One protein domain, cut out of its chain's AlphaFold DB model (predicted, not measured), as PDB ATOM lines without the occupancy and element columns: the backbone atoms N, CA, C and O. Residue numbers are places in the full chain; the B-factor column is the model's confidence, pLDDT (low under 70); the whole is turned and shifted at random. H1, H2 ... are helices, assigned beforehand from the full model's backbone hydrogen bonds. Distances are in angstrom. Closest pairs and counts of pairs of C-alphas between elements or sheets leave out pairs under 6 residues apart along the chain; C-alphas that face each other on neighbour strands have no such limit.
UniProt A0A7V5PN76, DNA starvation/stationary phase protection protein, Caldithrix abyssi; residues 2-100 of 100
ATOM      1  N   THR A   2      -6.861  37.473  70.795       92.31
ATOM      2  CA  THR A   2      -7.158  37.343  69.346       92.31
ATOM      3  C   THR A   2      -7.135  38.675  68.596       92.31
ATOM      4  O   THR A   2      -6.330  38.835  67.691       92.31
ATOM      5  N   ARG A   3      -7.902  39.669  69.065       93.38
ATOM      6  CA  ARG A   3      -7.943  40.981  68.408       93.38
ATOM      7  C   ARG A   3      -6.578  41.665  68.316       93.38
ATOM      8  O   ARG A   3      -6.263  42.259  67.302       93.38
ATOM      9  N   ALA A   4      -5.744  41.553  69.349       91.94
ATOM     10  CA  ALA A   4      -4.410  42.147  69.316       91.94
ATOM     11  C   ALA A   4      -3.529  41.517  68.223       91.94
ATOM     12  O   ALA A   4      -2.776  42.229  67.575       91.94
ATOM     13  N   ALA A   5      -3.638  40.203  68.001       93.69
ATOM     14  CA  ALA A   5      -2.915  39.531  66.925       93.69
ATOM     15  C   ALA A   5      -3.421  39.960  65.537       93.69
ATOM     16  O   ALA A   5      -2.604  40.170  64.651       93.69
ATOM     17  N   GLU A   6      -4.735  40.145  65.378       96.38
ATOM     18  CA  GLU A   6      -5.340  40.668  64.142       96.38
ATOM     19  C   GLU A   6      -4.850  42.093  63.841       96.38
ATOM     20  O   GLU A   6      -4.376  42.344  62.741       96.38
ATOM     21  N   VAL A   7      -4.855  42.998  64.830       96.00
ATOM     22  CA  VAL A   7      -4.330  44.370  64.655       96.00
ATOM     23  C   VAL A   7      -2.849  44.359  64.264       96.00
ATOM     24  O   VAL A   7      -2.426  45.139  63.416       96.00
ATOM     25  N   ILE A   8      -2.039  43.494  64.887       95.25
ATOM     26  CA  ILE A   8      -0.610  43.375  64.555       95.25
ATOM     27  C   ILE A   8      -0.427  42.973  63.086       95.25
ATOM     28  O   ILE A   8       0.439  43.533  62.415       95.25
ATOM     29  N   ASP A   9      -1.231  42.029  62.600       96.31
ATOM     30  CA  ASP A   9      -1.195  41.566  61.211       96.31
ATOM     31  C   ASP A   9      -1.648  42.666  60.241       96.31
ATOM     32  O   ASP A   9      -0.902  43.017  59.332       96.31
ATOM     33  N   GLU A  10      -2.782  43.320  60.513       97.56
ATOM     34  CA  GLU A  10      -3.294  44.451  59.722       97.56
ATOM     35  C   GLU A  10      -2.255  45.584  59.599       97.56
ATOM     36  O   GLU A  10      -2.042  46.144  58.519       97.56
ATOM     37  N   ILE A  11      -1.550  45.905  60.692       97.19
ATOM     38  CA  ILE A  11      -0.466  46.900  60.688       97.19
ATOM     39  C   ILE A  11       0.736  46.406  59.872       97.19
ATOM     40  O   ILE A  11       1.323  47.183  59.115       97.19
ATOM     41  N   ALA A  12       1.123  45.134  59.997       97.69
ATOM     42  CA  ALA A  12       2.226  44.568  59.226       97.69
ATOM     43  C   ALA A  12       1.919  44.562  57.719       97.69
ATOM     44  O   ALA A  12       2.760  44.982  56.919       97.69
ATOM     45  N   GLU A  13       0.706  44.170  57.330       97.75
ATOM     46  CA  GLU A  13       0.218  44.234  55.950       97.75
ATOM     47  C   GLU A  13       0.169  45.676  55.433       97.75
ATOM     48  O   GLU A  13       0.559  45.937  54.287       97.75
ATOM     49  N   ARG A  14      -0.227  46.646  56.273       98.06
ATOM     50  CA  ARG A  14      -0.196  48.068  55.903       98.06
ATOM     51  C   ARG A  14       1.225  48.554  55.638       98.06
ATOM     52  O   ARG A  14       1.447  49.225  54.631       98.06
ATOM     53  N   ILE A  15       2.185  48.178  56.484       98.06
ATOM     54  CA  ILE A  15       3.608  48.497  56.284       98.06
ATOM     55  C   ILE A  15       4.106  47.910  54.957       98.06
ATOM     56  O   ILE A  15       4.751  48.620  54.189       98.06
ATOM     57  N   LEU A  16       3.773  46.652  54.653       98.25
ATOM     58  CA  LEU A  16       4.146  46.004  53.389       98.25
ATOM     59  C   LEU A  16       3.492  46.672  52.171       98.25
ATOM     60  O   LEU A  16       4.135  46.830  51.137       98.25
ATOM     61  N   THR A  17       2.234  47.107  52.296       97.69
ATOM     62  CA  THR A  17       1.507  47.838  51.241       97.69
ATOM     63  C   THR A  17       2.161  49.185  50.921       97.69
ATOM     64  O   THR A  17       2.069  49.666  49.795       97.69
ATOM     65  N   LEU A  18       2.850  49.778  51.897       97.25
ATOM     66  CA  LEU A  18       3.655  50.991  51.746       97.25
ATOM     67  C   LEU A  18       5.118  50.695  51.354       97.25
ATOM     68  O   LEU A  18       5.975  51.564  51.492       97.25
ATOM     69  N   GLU A  19       5.409  49.471  50.896       97.81
ATOM     70  CA  GLU A  19       6.748  48.984  50.524       97.81
ATOM     71  C   GLU A  19       7.778  49.013  51.677       97.81
ATOM     72  O   GLU A  19       8.990  48.962  51.456       97.81
ATOM     73  N   GLY A  20       7.307  49.074  52.925       97.56
ATOM     74  CA  GLY A  20       8.131  48.996  54.128       97.56
ATOM     75  C   GLY A  20       8.422  47.560  54.569       97.56
ATOM     76  O   GLY A  20       7.873  46.591  54.048       97.56
ATOM     77  N   GLN A  21       9.274  47.414  55.588       97.56
ATOM     78  CA  GLN A  21       9.593  46.121  56.198       97.56
ATOM     79  C   GLN A  21       9.155  46.105  57.672       97.56
ATOM     80  O   GLN A  21       9.764  46.805  58.485       97.56
ATOM     81  N   PRO A  22       8.128  45.320  58.049       97.19
ATOM     82  CA  PRO A  22       7.715  45.215  59.440       97.19
ATOM     83  C   PRO A  22       8.735  44.420  60.270       97.19
ATOM     84  O   PRO A  22       9.453  43.540  59.779       97.19
ATOM     85  N   LEU A  23       8.768  44.713  61.571       95.44
ATOM     86  CA  LEU A  23       9.450  43.864  62.544       95.44
ATOM     87  C   LEU A  23       8.734  42.509  62.613       95.44
ATOM     88  O   LEU A  23       7.505  42.455  62.577       95.44
ATOM     89  N   HIS A  24       9.497  41.424  62.717       92.25
ATOM     90  CA  HIS A  24       8.974  40.060  62.565       92.25
ATOM     91  C   HIS A  24       9.590  39.059  63.556       92.25
ATOM     92  O   HIS A  24       9.479  37.848  63.370       92.25
ATOM     93  N   THR A  25      10.237  39.542  64.623       93.31
ATOM     94  CA  THR A  25      10.701  38.691  65.724       93.31
ATOM     95  C   THR A  25      10.202  39.218  67.065       93.31
ATOM     96  O   THR A  25      10.095  40.424  67.283       93.31
ATOM     97  N   LEU A  26       9.933  38.305  68.005       90.75
ATOM     98  CA  LEU A  26       9.552  38.681  69.371       90.75
ATOM     99  C   LEU A  26      10.642  39.502  70.070       90.75
ATOM    100  O   LEU A  26      10.321  40.369  70.877       90.75
ATOM    101  N   ASN A  27      11.916  39.243  69.756       94.62
ATOM    102  CA  ASN A  27      13.027  39.996  70.326       94.62
ATOM    103  C   ASN A  27      12.988  41.463  69.877       94.62
ATOM    104  O   ASN A  27      13.081  42.352  70.718       94.62
ATOM    105  N   ASP A  28      12.747  41.713  68.585       93.69
ATOM    106  CA  ASP A  28      12.613  43.078  68.068       93.69
ATOM    107  C   ASP A  28      11.467  43.826  68.756       93.69
ATOM    108  O   ASP A  28      11.619  44.988  69.130       93.69
ATOM    109  N   TYR A  29      10.324  43.164  68.970       91.62
ATOM    110  CA  TYR A  29       9.196  43.783  69.669       91.62
ATOM    111  C   TYR A  29       9.545  44.143  71.114       91.62
ATOM    112  O   TYR A  29       9.229  45.243  71.556       91.62
ATOM    113  N   VAL A  30      10.214  43.250  71.850       91.50
ATOM    114  CA  VAL A  30      10.610  43.506  73.244       91.50
ATOM    115  C   VAL A  30      11.630  44.642  73.334       91.50
ATOM    116  O   VAL A  30      11.511  45.486  74.217       91.50
ATOM    117  N   GLU A  31      12.597  44.700  72.419       93.12
ATOM    118  CA  GLU A  31      13.628  45.747  72.405       93.12
ATOM    119  C   GLU A  31      13.092  47.122  71.985       93.12
ATOM    120  O   GLU A  31      13.629  48.148  72.408       93.12
ATOM    121  N   LYS A  32      12.056  47.162  71.137       93.69
ATOM    122  CA  LYS A  32      11.479  48.406  70.600       93.69
ATOM    123  C   LYS A  32      10.246  48.892  71.356       93.69
ATOM    124  O   LYS A  32       9.869  50.051  71.199       93.69
ATOM    125  N   SER A  33       9.601  48.028  72.137       93.19
ATOM    126  CA  SER A  33       8.403  48.385  72.889       93.19
ATOM    127  C   SER A  33       8.726  49.357  74.021       93.19
ATOM    128  O   SER A  33       9.640  49.149  74.815       93.19
ATOM    129  N   ASN A  34       7.895  50.388  74.145       91.62
ATOM    130  CA  ASN A  34       7.909  51.299  75.288       91.62
ATOM    131  C   ASN A  34       6.933  50.869  76.397       91.62
ATOM    132  O   ASN A  34       6.965  51.423  77.499       91.62
ATOM    133  N   ILE A  35       6.070  49.885  76.124       91.94
ATOM    134  CA  ILE A  35       5.145  49.328  77.111       91.94
ATOM    135  C   ILE A  35       5.934  48.412  78.041       91.94
ATOM    136  O   ILE A  35       6.536  47.424  77.615       91.94
ATOM    137  N   LYS A  36       5.922  48.738  79.336       83.12
ATOM    138  CA  LYS A  36       6.627  47.954  80.351       83.12
ATOM    139  C   LYS A  36       5.851  46.686  80.679       83.12
ATOM    140  O   LYS A  36       4.648  46.718  80.922       83.12
ATOM    141  N   VAL A  37       6.570  45.570  80.757       87.19
ATOM    142  CA  VAL A  37       5.997  44.300  81.206       87.19
ATOM    143  C   VAL A  37       5.632  44.407  82.685       87.19
ATOM    144  O   VAL A  37       6.480  44.721  83.521       87.19
ATOM    145  N   VAL A  38       4.377  44.104  83.008       87.94
ATOM    146  CA  VAL A  38       3.902  43.985  84.389       87.94
ATOM    147  C   VAL A  38       3.900  42.504  84.765       87.94
ATOM    148  O   VAL A  38       3.243  41.694  84.114       87.94
ATOM    149  N   ALA A  39       4.667  42.133  85.791       89.94
ATOM    150  CA  ALA A  39       4.850  40.745  86.210       89.94
ATOM    151  C   ALA A  39       4.227  40.476  87.586       89.94
ATOM    152  O   ALA A  39       4.137  41.374  88.420       89.94
ATOM    153  N   ASN A  40       3.864  39.212  87.839       92.12
ATOM    154  CA  ASN A  40       3.384  38.714  89.137       92.12
ATOM    155  C   ASN A  40       2.141  39.436  89.700       92.12
ATOM    156  O   ASN A  40       1.990  39.563  90.916       92.12
ATOM    157  N   VAL A  41       1.240  39.890  88.826       92.62
ATOM    158  CA  VAL A  41      -0.028  40.512  89.230       92.62
ATOM    159  C   VAL A  41      -1.039  39.427  89.586       92.62
ATOM    160  O   VAL A  41      -1.400  38.613  88.742       92.62
ATOM    161  N   ASN A  42      -1.495  39.427  90.840       93.62
ATOM    162  CA  ASN A  42      -2.531  38.510  91.334       93.62
ATOM    163  C   ASN A  42      -3.808  39.243  91.772       93.62
ATOM    164  O   ASN A  42      -4.827  38.608  92.027       93.62
ATOM    165  N   ASP A  43      -3.753  40.572  91.870       95.38
ATOM    166  CA  ASP A  43      -4.908  41.401  92.181       95.38
ATOM    167  C   ASP A  43      -5.670  41.750  90.896       95.38
ATOM    168  O   ASP A  43      -5.095  42.245  89.923       95.38
ATOM    169  N   ALA A  44      -6.974  41.470  90.883       93.94
ATOM    170  CA  ALA A  44      -7.803  41.653  89.694       93.94
ATOM    171  C   ALA A  44      -7.922  43.129  89.291       93.94
ATOM    172  O   ALA A  44      -7.924  43.439  88.101       93.94
ATOM    173  N   LYS A  45      -7.990  44.034  90.274       95.44
ATOM    174  CA  LYS A  45      -8.099  45.473  90.032       95.44
ATOM    175  C   LYS A  45      -6.813  46.002  89.396       95.44
ATOM    176  O   LYS A  45      -6.874  46.616  88.336       95.44
ATOM    177  N   GLN A  46      -5.665  45.657  89.972       94.88
ATOM    178  CA  GLN A  46      -4.348  46.005  89.444       94.88
ATOM    179  C   GLN A  46      -4.137  45.471  88.019       94.88
ATOM    180  O   GLN A  46      -3.547  46.154  87.184       94.88
ATOM    181  N   ALA A  47      -4.620  44.261  87.718       94.50
ATOM    182  CA  ALA A  47      -4.523  43.692  86.373       94.50
ATOM    183  C   ALA A  47      -5.333  44.498  85.345       94.50
ATOM    184  O   ALA A  47      -4.842  44.759  84.248       94.50
ATOM    185  N   VAL A  48      -6.556  44.910  85.696       96.06
ATOM    186  CA  VAL A  48      -7.406  45.730  84.819       96.06
ATOM    187  C   VAL A  48      -6.813  47.126  84.628       96.06
ATOM    188  O   VAL A  48      -6.740  47.591  83.493       96.06
ATOM    189  N   GLU A  49      -6.338  47.764  85.700       95.62
ATOM    190  CA  GLU A  49      -5.671  49.073  85.639       95.62
ATOM    191  C   GLU A  49      -4.444  49.031  84.716       95.62
ATOM    192  O   GLU A  49      -4.330  49.853  83.812       95.62
ATOM    193  N   ALA A  50      -3.597  48.001  84.837       95.25
ATOM    194  CA  ALA A  50      -2.436  47.830  83.963       95.25
ATOM    195  C   ALA A  50      -2.813  47.680  82.478       95.25
ATOM    196  O   ALA A  50      -2.106  48.179  81.601       95.25
ATOM    197  N   VAL A  51      -3.917  46.992  82.169       94.81
ATOM    198  CA  VAL A  51      -4.404  46.878  80.785       94.81
ATOM    199  C   VAL A  51      -4.902  48.229  80.277       94.81
ATOM    200  O   VAL A  51      -4.561  48.600  79.157       94.81
ATOM    201  N   ILE A  52      -5.666  48.973  81.082       96.44
ATOM    202  CA  ILE A  52      -6.159  50.306  80.706       96.44
ATOM    203  C   ILE A  52      -4.990  51.246  80.410       96.44
ATOM    204  O   ILE A  52      -4.984  51.875  79.353       96.44
ATOM    205  N   ASP A  53      -3.986  51.297  81.286       95.69
ATOM    206  CA  ASP A  53      -2.811  52.157  81.113       95.69
ATOM    207  C   ASP A  53      -2.043  51.825  79.825       95.69
ATOM    208  O   ASP A  53      -1.647  52.720  79.075       95.69
ATOM    209  N   ASN A  54      -1.887  50.535  79.516       95.44
ATOM    210  CA  ASN A  54      -1.220  50.100  78.291       95.44
ATOM    211  C   ASN A  54      -2.019  50.461  77.030       95.44
ATOM    212  O   ASN A  54      -1.423  50.875  76.039       95.44
ATOM    213  N   VAL A  55      -3.349  50.331  77.049       95.94
ATOM    214  CA  VAL A  55      -4.198  50.713  75.904       95.94
ATOM    215  C   VAL A  55      -4.235  52.237  75.738       95.94
ATOM    216  O   VAL A  55      -4.178  52.727  74.618       95.94
ATOM    217  N   LEU A  56      -4.237  53.008  76.830       96.88
ATOM    218  CA  LEU A  56      -4.118  54.470  76.767       96.88
ATOM    219  C   LEU A  56      -2.796  54.913  76.129       96.88
ATOM    220  O   LEU A  56      -2.788  55.855  75.337       96.88
ATOM    221  N   TYR A  57      -1.697  54.216  76.433       96.44
ATOM    222  CA  TYR A  57      -0.412  54.461  75.782       96.44
ATOM    223  C   TYR A  57      -0.471  54.200  74.269       96.44
ATOM    224  O   TYR A  57       0.060  54.988  73.486       96.44
ATOM    225  N   LEU A  58      -1.130  53.116  73.844       96.38
ATOM    226  CA  LEU A  58      -1.325  52.816  72.421       96.38
ATOM    227  C   LEU A  58      -2.165  53.896  71.729       96.38
ATOM    228  O   LEU A  58      -1.733  54.407  70.700       96.38
ATOM    229  N   LEU A  59      -3.276  54.328  72.334       97.31
ATOM    230  CA  LEU A  59      -4.117  55.409  71.806       97.31
ATOM    231  C   LEU A  59      -3.350  56.719  71.586       97.31
ATOM    232  O   LEU A  59      -3.595  57.425  70.608       97.31
ATOM    233  N   GLU A  60      -2.428  57.073  72.485       97.06
ATOM    234  CA  GLU A  60      -1.568  58.248  72.299       97.06
ATOM    235  C   GLU A  60      -0.710  58.101  71.033       97.06
ATOM    236  O   GLU A  60      -0.658  59.015  70.208       97.06
ATOM    237  N   LYS A  61      -0.110  56.923  70.827       96.88
ATOM    238  CA  LYS A  61       0.705  56.623  69.639       96.88
ATOM    239  C   LYS A  61      -0.094  56.549  68.352       96.88
ATOM    240  O   LYS A  61       0.366  57.044  67.326       96.88
ATOM    241  N   GLU A  62      -1.297  56.004  68.403       97.38
ATOM    242  CA  GLU A  62      -2.207  55.966  67.263       97.38
ATOM    243  C   GLU A  62      -2.629  57.379  66.849       97.38
ATOM    244  O   GLU A  62      -2.624  57.691  65.663       97.38
ATOM    245  N   ARG A  63      -2.899  58.278  67.803       97.31
ATOM    246  CA  ARG A  63      -3.227  59.688  67.515       97.31
ATOM    247  C   ARG A  63      -2.046  60.468  66.943       97.31
ATOM    248  O   ARG A  63      -2.239  61.261  66.022       97.31
ATOM    249  N   GLU A  64      -0.835  60.238  67.453       97.69
ATOM    250  CA  GLU A  64       0.391  60.776  66.846       97.69
ATOM    251  C   GLU A  64       0.527  60.302  65.389       97.69
ATOM    252  O   GLU A  64       0.782  61.109  64.495       97.69
ATOM    253  N   LEU A  65       0.309  59.008  65.134       97.12
ATOM    254  CA  LEU A  65       0.428  58.422  63.802       97.12
ATOM    255  C   LEU A  65      -0.683  58.884  62.851       97.12
ATOM    256  O   LEU A  65      -0.398  59.127  61.682       97.12
ATOM    257  N   LEU A  66      -1.911  59.078  63.337       98.19
ATOM    258  CA  LEU A  66      -3.011  59.671  62.568       98.19
ATOM    259  C   LEU A  66      -2.661  61.082  62.087       98.19
ATOM    260  O   LEU A  66      -2.894  61.400  60.924       98.19
ATOM    261  N   ALA A  67      -2.043  61.909  62.937       97.94
ATOM    262  CA  ALA A  67      -1.592  63.242  62.533       97.94
ATOM    263  C   ALA A  67      -0.501  63.185  61.449       97.94
ATOM    264  O   ALA A  67      -0.476  64.021  60.546       97.94
ATOM    265  N   VAL A  68       0.393  62.192  61.519       98.19
ATOM    266  CA  VAL A  68       1.388  61.948  60.467       98.19
ATOM    267  C   VAL A  68       0.701  61.490  59.180       98.19
ATOM    268  O   VAL A  68       0.952  62.074  58.132       98.19
ATOM    269  N   ALA A  69      -0.179  60.492  59.243       97.69
ATOM    270  CA  ALA A  69      -0.889  59.963  58.080       97.69
ATOM    271  C   ALA A  69      -1.686  61.059  57.352       97.69
ATOM    272  O   ALA A  69      -1.562  61.193  56.133       97.69
ATOM    273  N   ASP A  70      -2.407  61.902  58.095       97.25
ATOM    274  CA  ASP A  70      -3.156  63.043  57.555       97.25
ATOM    275  C   ASP A  70      -2.239  64.047  56.835       97.25
ATOM    276  O   ASP A  70      -2.513  64.452  55.705       97.25
ATOM    277  N   ALA A  71      -1.071  64.362  57.412       98.19
ATOM    278  CA  ALA A  71      -0.092  65.254  56.785       98.19
ATOM    279  C   ALA A  71       0.442  64.734  55.434       98.19
ATOM    280  O   ALA A  71       0.845  65.530  54.581       98.19
ATOM    281  N   TYR A  72       0.429  63.415  55.223       97.12
ATOM    282  CA  TYR A  72       0.807  62.772  53.960       97.12
ATOM    283  C   TYR A  72      -0.393  62.413  53.068       97.12
ATOM    284  O   TYR A  72      -0.185  61.865  51.984       97.12
ATOM    285  N   ASN A  73      -1.624  62.759  53.462       97.44
ATOM    286  CA  ASN A  73      -2.868  62.310  52.821       97.44
ATOM    287  C   ASN A  73      -2.942  60.775  52.676       97.44
ATOM    288  O   ASN A  73      -3.448  60.251  51.682       97.44
ATOM    289  N   ASP A  74      -2.408  60.044  53.655       98.25
ATOM    290  CA  ASP A  74      -2.470  58.587  53.707       98.25
ATOM    291  C   ASP A  74      -3.821  58.135  54.287       98.25
ATOM    292  O   ASP A  74      -3.964  57.831  55.476       98.25
ATOM    293  N   GLU A  75      -4.829  58.095  53.418       97.56
ATOM    294  CA  GLU A  75      -6.191  57.688  53.774       97.56
ATOM    295  C   GLU A  75      -6.247  56.237  54.273       97.56
ATOM    296  O   GLU A  75      -6.928  55.951  55.251       97.56
ATOM    297  N   GLY A  76      -5.473  55.327  53.672       97.69
ATOM    298  CA  GLY A  76      -5.489  53.909  54.046       97.69
ATOM    299  C   GLY A  76      -5.006  53.667  55.477       97.69
ATOM    300  O   GLY A  76      -5.631  52.914  56.224       97.69
ATOM    301  N   THR A  77      -3.922  54.331  55.884       98.25
ATOM    302  CA  THR A  77      -3.436  54.268  57.273       98.25
ATOM    303  C   THR A  77      -4.399  54.983  58.218       98.25
ATOM    304  O   THR A  77      -4.656  54.498  59.319       98.25
ATOM    305  N   THR A  78      -4.979  56.101  57.775       98.31
ATOM    306  CA  THR A  78      -5.949  56.868  58.566       98.31
ATOM    307  C   THR A  78      -7.197  56.050  58.885       98.31
ATOM    308  O   THR A  78      -7.614  55.999  60.043       98.31
ATOM    309  N   THR A  79      -7.777  55.378  57.890       98.00
ATOM    310  CA  THR A  79      -8.952  54.518  58.071       98.00
ATOM    311  C   THR A  79      -8.647  53.369  59.023       98.00
ATOM    312  O   THR A  79      -9.358  53.215  60.014       98.00
ATOM    313  N   LEU A  80      -7.555  52.631  58.785       97.88
ATOM    314  CA  LEU A  80      -7.162  51.500  59.629       97.88
ATOM    315  C   LEU A  80      -7.029  51.908  61.103       97.88
ATOM    316  O   LEU A  80      -7.608  51.277  61.985       97.88
ATOM    317  N   LEU A  81      -6.283  52.979  61.380       97.88
ATOM    318  CA  LEU A  81      -6.039  53.408  62.757       97.88
ATOM    319  C   LEU A  81      -7.276  54.024  63.408       97.88
ATOM    320  O   LEU A  81      -7.458  53.868  64.610       97.88
ATOM    321  N   SER A  82      -8.142  54.692  62.642       97.75
ATOM    322  CA  SER A  82      -9.389  55.244  63.184       97.75
ATOM    323  C   SER A  82     -10.305  54.141  63.717       97.75
ATOM    324  O   SER A  82     -10.859  54.288  64.808       97.75
ATOM    325  N   ASP A  83     -10.416  53.021  62.999       97.50
ATOM    326  CA  ASP A  83     -11.202  51.868  63.449       97.50
ATOM    327  C   ASP A  83     -10.608  51.254  64.729       97.50
ATOM    328  O   ASP A  83     -11.332  51.015  65.700       97.50
ATOM    329  N   VAL A  84      -9.280  51.089  64.781       97.75
ATOM    330  CA  VAL A  84      -8.569  50.600  65.978       97.75
ATOM    331  C   VAL A  84      -8.791  51.526  67.182       97.75
ATOM    332  O   VAL A  84      -9.112  51.042  68.272       97.75
ATOM    333  N   VAL A  85      -8.700  52.847  66.992       98.31
ATOM    334  CA  VAL A  85      -8.927  53.849  68.047       98.31
ATOM    335  C   VAL A  85     -10.337  53.723  68.627       98.31
ATOM    336  O   VAL A  85     -10.498  53.647  69.846       98.31
ATOM    337  N   VAL A  86     -11.364  53.648  67.774       98.25
ATOM    338  CA  VAL A  86     -12.766  53.532  68.217       98.25
ATOM    339  C   VAL A  86     -12.984  52.262  69.046       98.25
ATOM    340  O   VAL A  86     -13.663  52.286  70.081       98.25
ATOM    341  N   GLU A  87     -12.397  51.143  68.626       97.25
ATOM    342  CA  GLU A  87     -12.473  49.882  69.363       97.25
ATOM    343  C   GLU A  87     -11.779  49.957  70.729       97.25
ATOM    344  O   GLU A  87     -12.336  49.496  71.734       97.25
ATOM    345  N   GLN A  88     -10.589  50.558  70.792       97.81
ATOM    346  CA  GLN A  88      -9.825  50.708  72.031       97.81
ATOM    347  C   GLN A  88     -10.491  51.667  73.022       97.81
ATOM    348  O   GLN A  88     -10.556  51.368  74.218       97.81
ATOM    349  N   GLU A  89     -11.060  52.778  72.553       98.25
ATOM    350  CA  GLU A  89     -11.832  53.700  73.397       98.25
ATOM    351  C   GLU A  89     -13.038  52.990  74.029       98.25
ATOM    352  O   GLU A  89     -13.300  53.124  75.233       98.25
ATOM    353  N   LYS A  90     -13.734  52.151  73.252       98.00
ATOM    354  CA  LYS A  90     -14.825  51.312  73.762       98.00
ATOM    355  C   LYS A  90     -14.329  50.284  74.782       98.00
ATOM    356  O   LYS A  90     -14.987  50.087  75.808       98.00
ATOM    357  N   LEU A  91     -13.182  49.646  74.535       97.19
ATOM    358  CA  LEU A  91     -12.561  48.706  75.472       97.19
ATOM    359  C   LEU A  91     -12.235  49.389  76.807       97.19
ATOM    360  O   LEU A  91     -12.595  48.868  77.863       97.19
ATOM    361  N   ILE A  92     -11.619  50.571  76.769       97.62
ATOM    362  CA  ILE A  92     -11.295  51.354  77.968       97.62
ATOM    363  C   ILE A  92     -12.562  51.724  78.739       97.62
ATOM    364  O   ILE A  92     -12.590  51.590  79.964       97.62
ATOM    365  N   TRP A  93     -13.626  52.162  78.062       97.88
ATOM    366  CA  TRP A  93     -14.908  52.451  78.717       97.88
ATOM    367  C   TRP A  93     -15.483  51.218  79.435       97.88
ATOM    368  O   TRP A  93     -15.929  51.315  80.587       97.88
ATOM    369  N   MET A  94     -15.437  50.050  78.786       97.56
ATOM    370  CA  MET A  94     -15.897  48.792  79.380       97.56
ATOM    371  C   MET A  94     -15.066  48.404  80.606       97.56
ATOM    372  O   MET A  94     -15.641  48.090  81.645       97.56
ATOM    373  N   LEU A  95     -13.736  48.457  80.512       97.00
ATOM    374  CA  LEU A  95     -12.839  48.093  81.613       97.00
ATOM    375  C   LEU A  95     -12.941  49.074  82.785       97.00
ATOM    376  O   LEU A  95     -13.042  48.654  83.929       97.00
ATOM    377  N   ASN A  96     -13.039  50.379  82.528       96.69
ATOM    378  CA  ASN A  96     -13.297  51.357  83.590       96.69
ATOM    379  C   ASN A  96     -14.621  51.099  84.322       96.69
ATOM    380  O   ASN A  96     -14.759  51.437  85.495       96.69
ATOM    381  N   SER A  97     -15.606  50.500  83.649       96.12
ATOM    382  CA  SER A  97     -16.882  50.149  84.276       96.12
ATOM    383  C   SER A  97     -16.770  48.960  85.235       96.12
ATOM    384  O   SER A  97     -17.617  48.842  86.113       96.12
ATOM    385  N   THR A  98     -15.737  48.114  85.115       94.00
ATOM    386  CA  THR A  98     -15.484  46.999  86.050       94.00
ATOM    387  C   THR A  98     -14.699  47.421  87.295       94.00
ATOM    388  O   THR A  98     -14.629  46.656  88.254       94.00
ATOM    389  N   LEU A  99     -14.123  48.628  87.291       91.56
ATOM    390  CA  LEU A  99     -13.374  49.216  88.408       91.56
ATOM    391  C   LEU A  99     -14.245  50.029  89.383       91.56
ATOM    392  O   LEU A  99     -13.726  50.543  90.379       91.56
ATOM    393  N   LYS A 100     -15.538  50.179  89.077       77.00
ATOM    394  CA  LYS A 100     -16.539  50.850  89.917       77.00
ATOM    395  C   LYS A 100     -17.163  49.875  90.905       77.00
ATOM    396  O   LYS A 100     -17.361  50.299  92.063       77.00
TER     397      LYS A 100
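What this domain is: This is residues 2 to 100 of the 100 residues of the protein "DNA starvation/stationary phase protection protein" of Caldithrix abyssi (UniProt A0A7V5PN76). What shape is it? A long helical hairpin, H3 and H4, has shorter H1 lengthwise near H4, while residues 25 to 31, mostly H2, stick out. What makes it? The 99 printed residues include four named helices, H1 to H4 in order, and no named strand: all helix, only just compact, close to loose, radius of gyration of the C-alphas 15.1 A, spans 44 by 29 by 22 A.

Where its parts are: Where is H3? Residues 44 to 71, 41.2 A, begin at C-alpha (-7.803, 41.653, 89.694). And the others? H4, residues 75 to 98, 35.2 A, ends at C-alpha (-15.484, 46.999, 86.050); H1 is residues 2 to 17, 22.6 A, H2 26 to 32, 10.0 A.

How they stand to each other: How do H3 and H4 stand? This hairpin touches, closest C-alphas Leu 66 and Thr 78, 5.7 A, opposite ways at a shallow tilt of 21 degrees. And H1, H2? H1 is close but not clearly touching H4, closest C-alphas Arg 14 and Thr 77, 7.1 A; H2 is apart from H1, H3 and H4. Backbones? Every O i to N i+4 pair in the four helices is within hydrogen-bond range.

The domain as a whole: How large? The farthest C-alphas, Glu 19 and Lys 100, are 45.8 A apart. Cuts, links, confidence? The printed part has no cut, the H2 to H3 link is long, and no printed residue is under 70 in pLDDT.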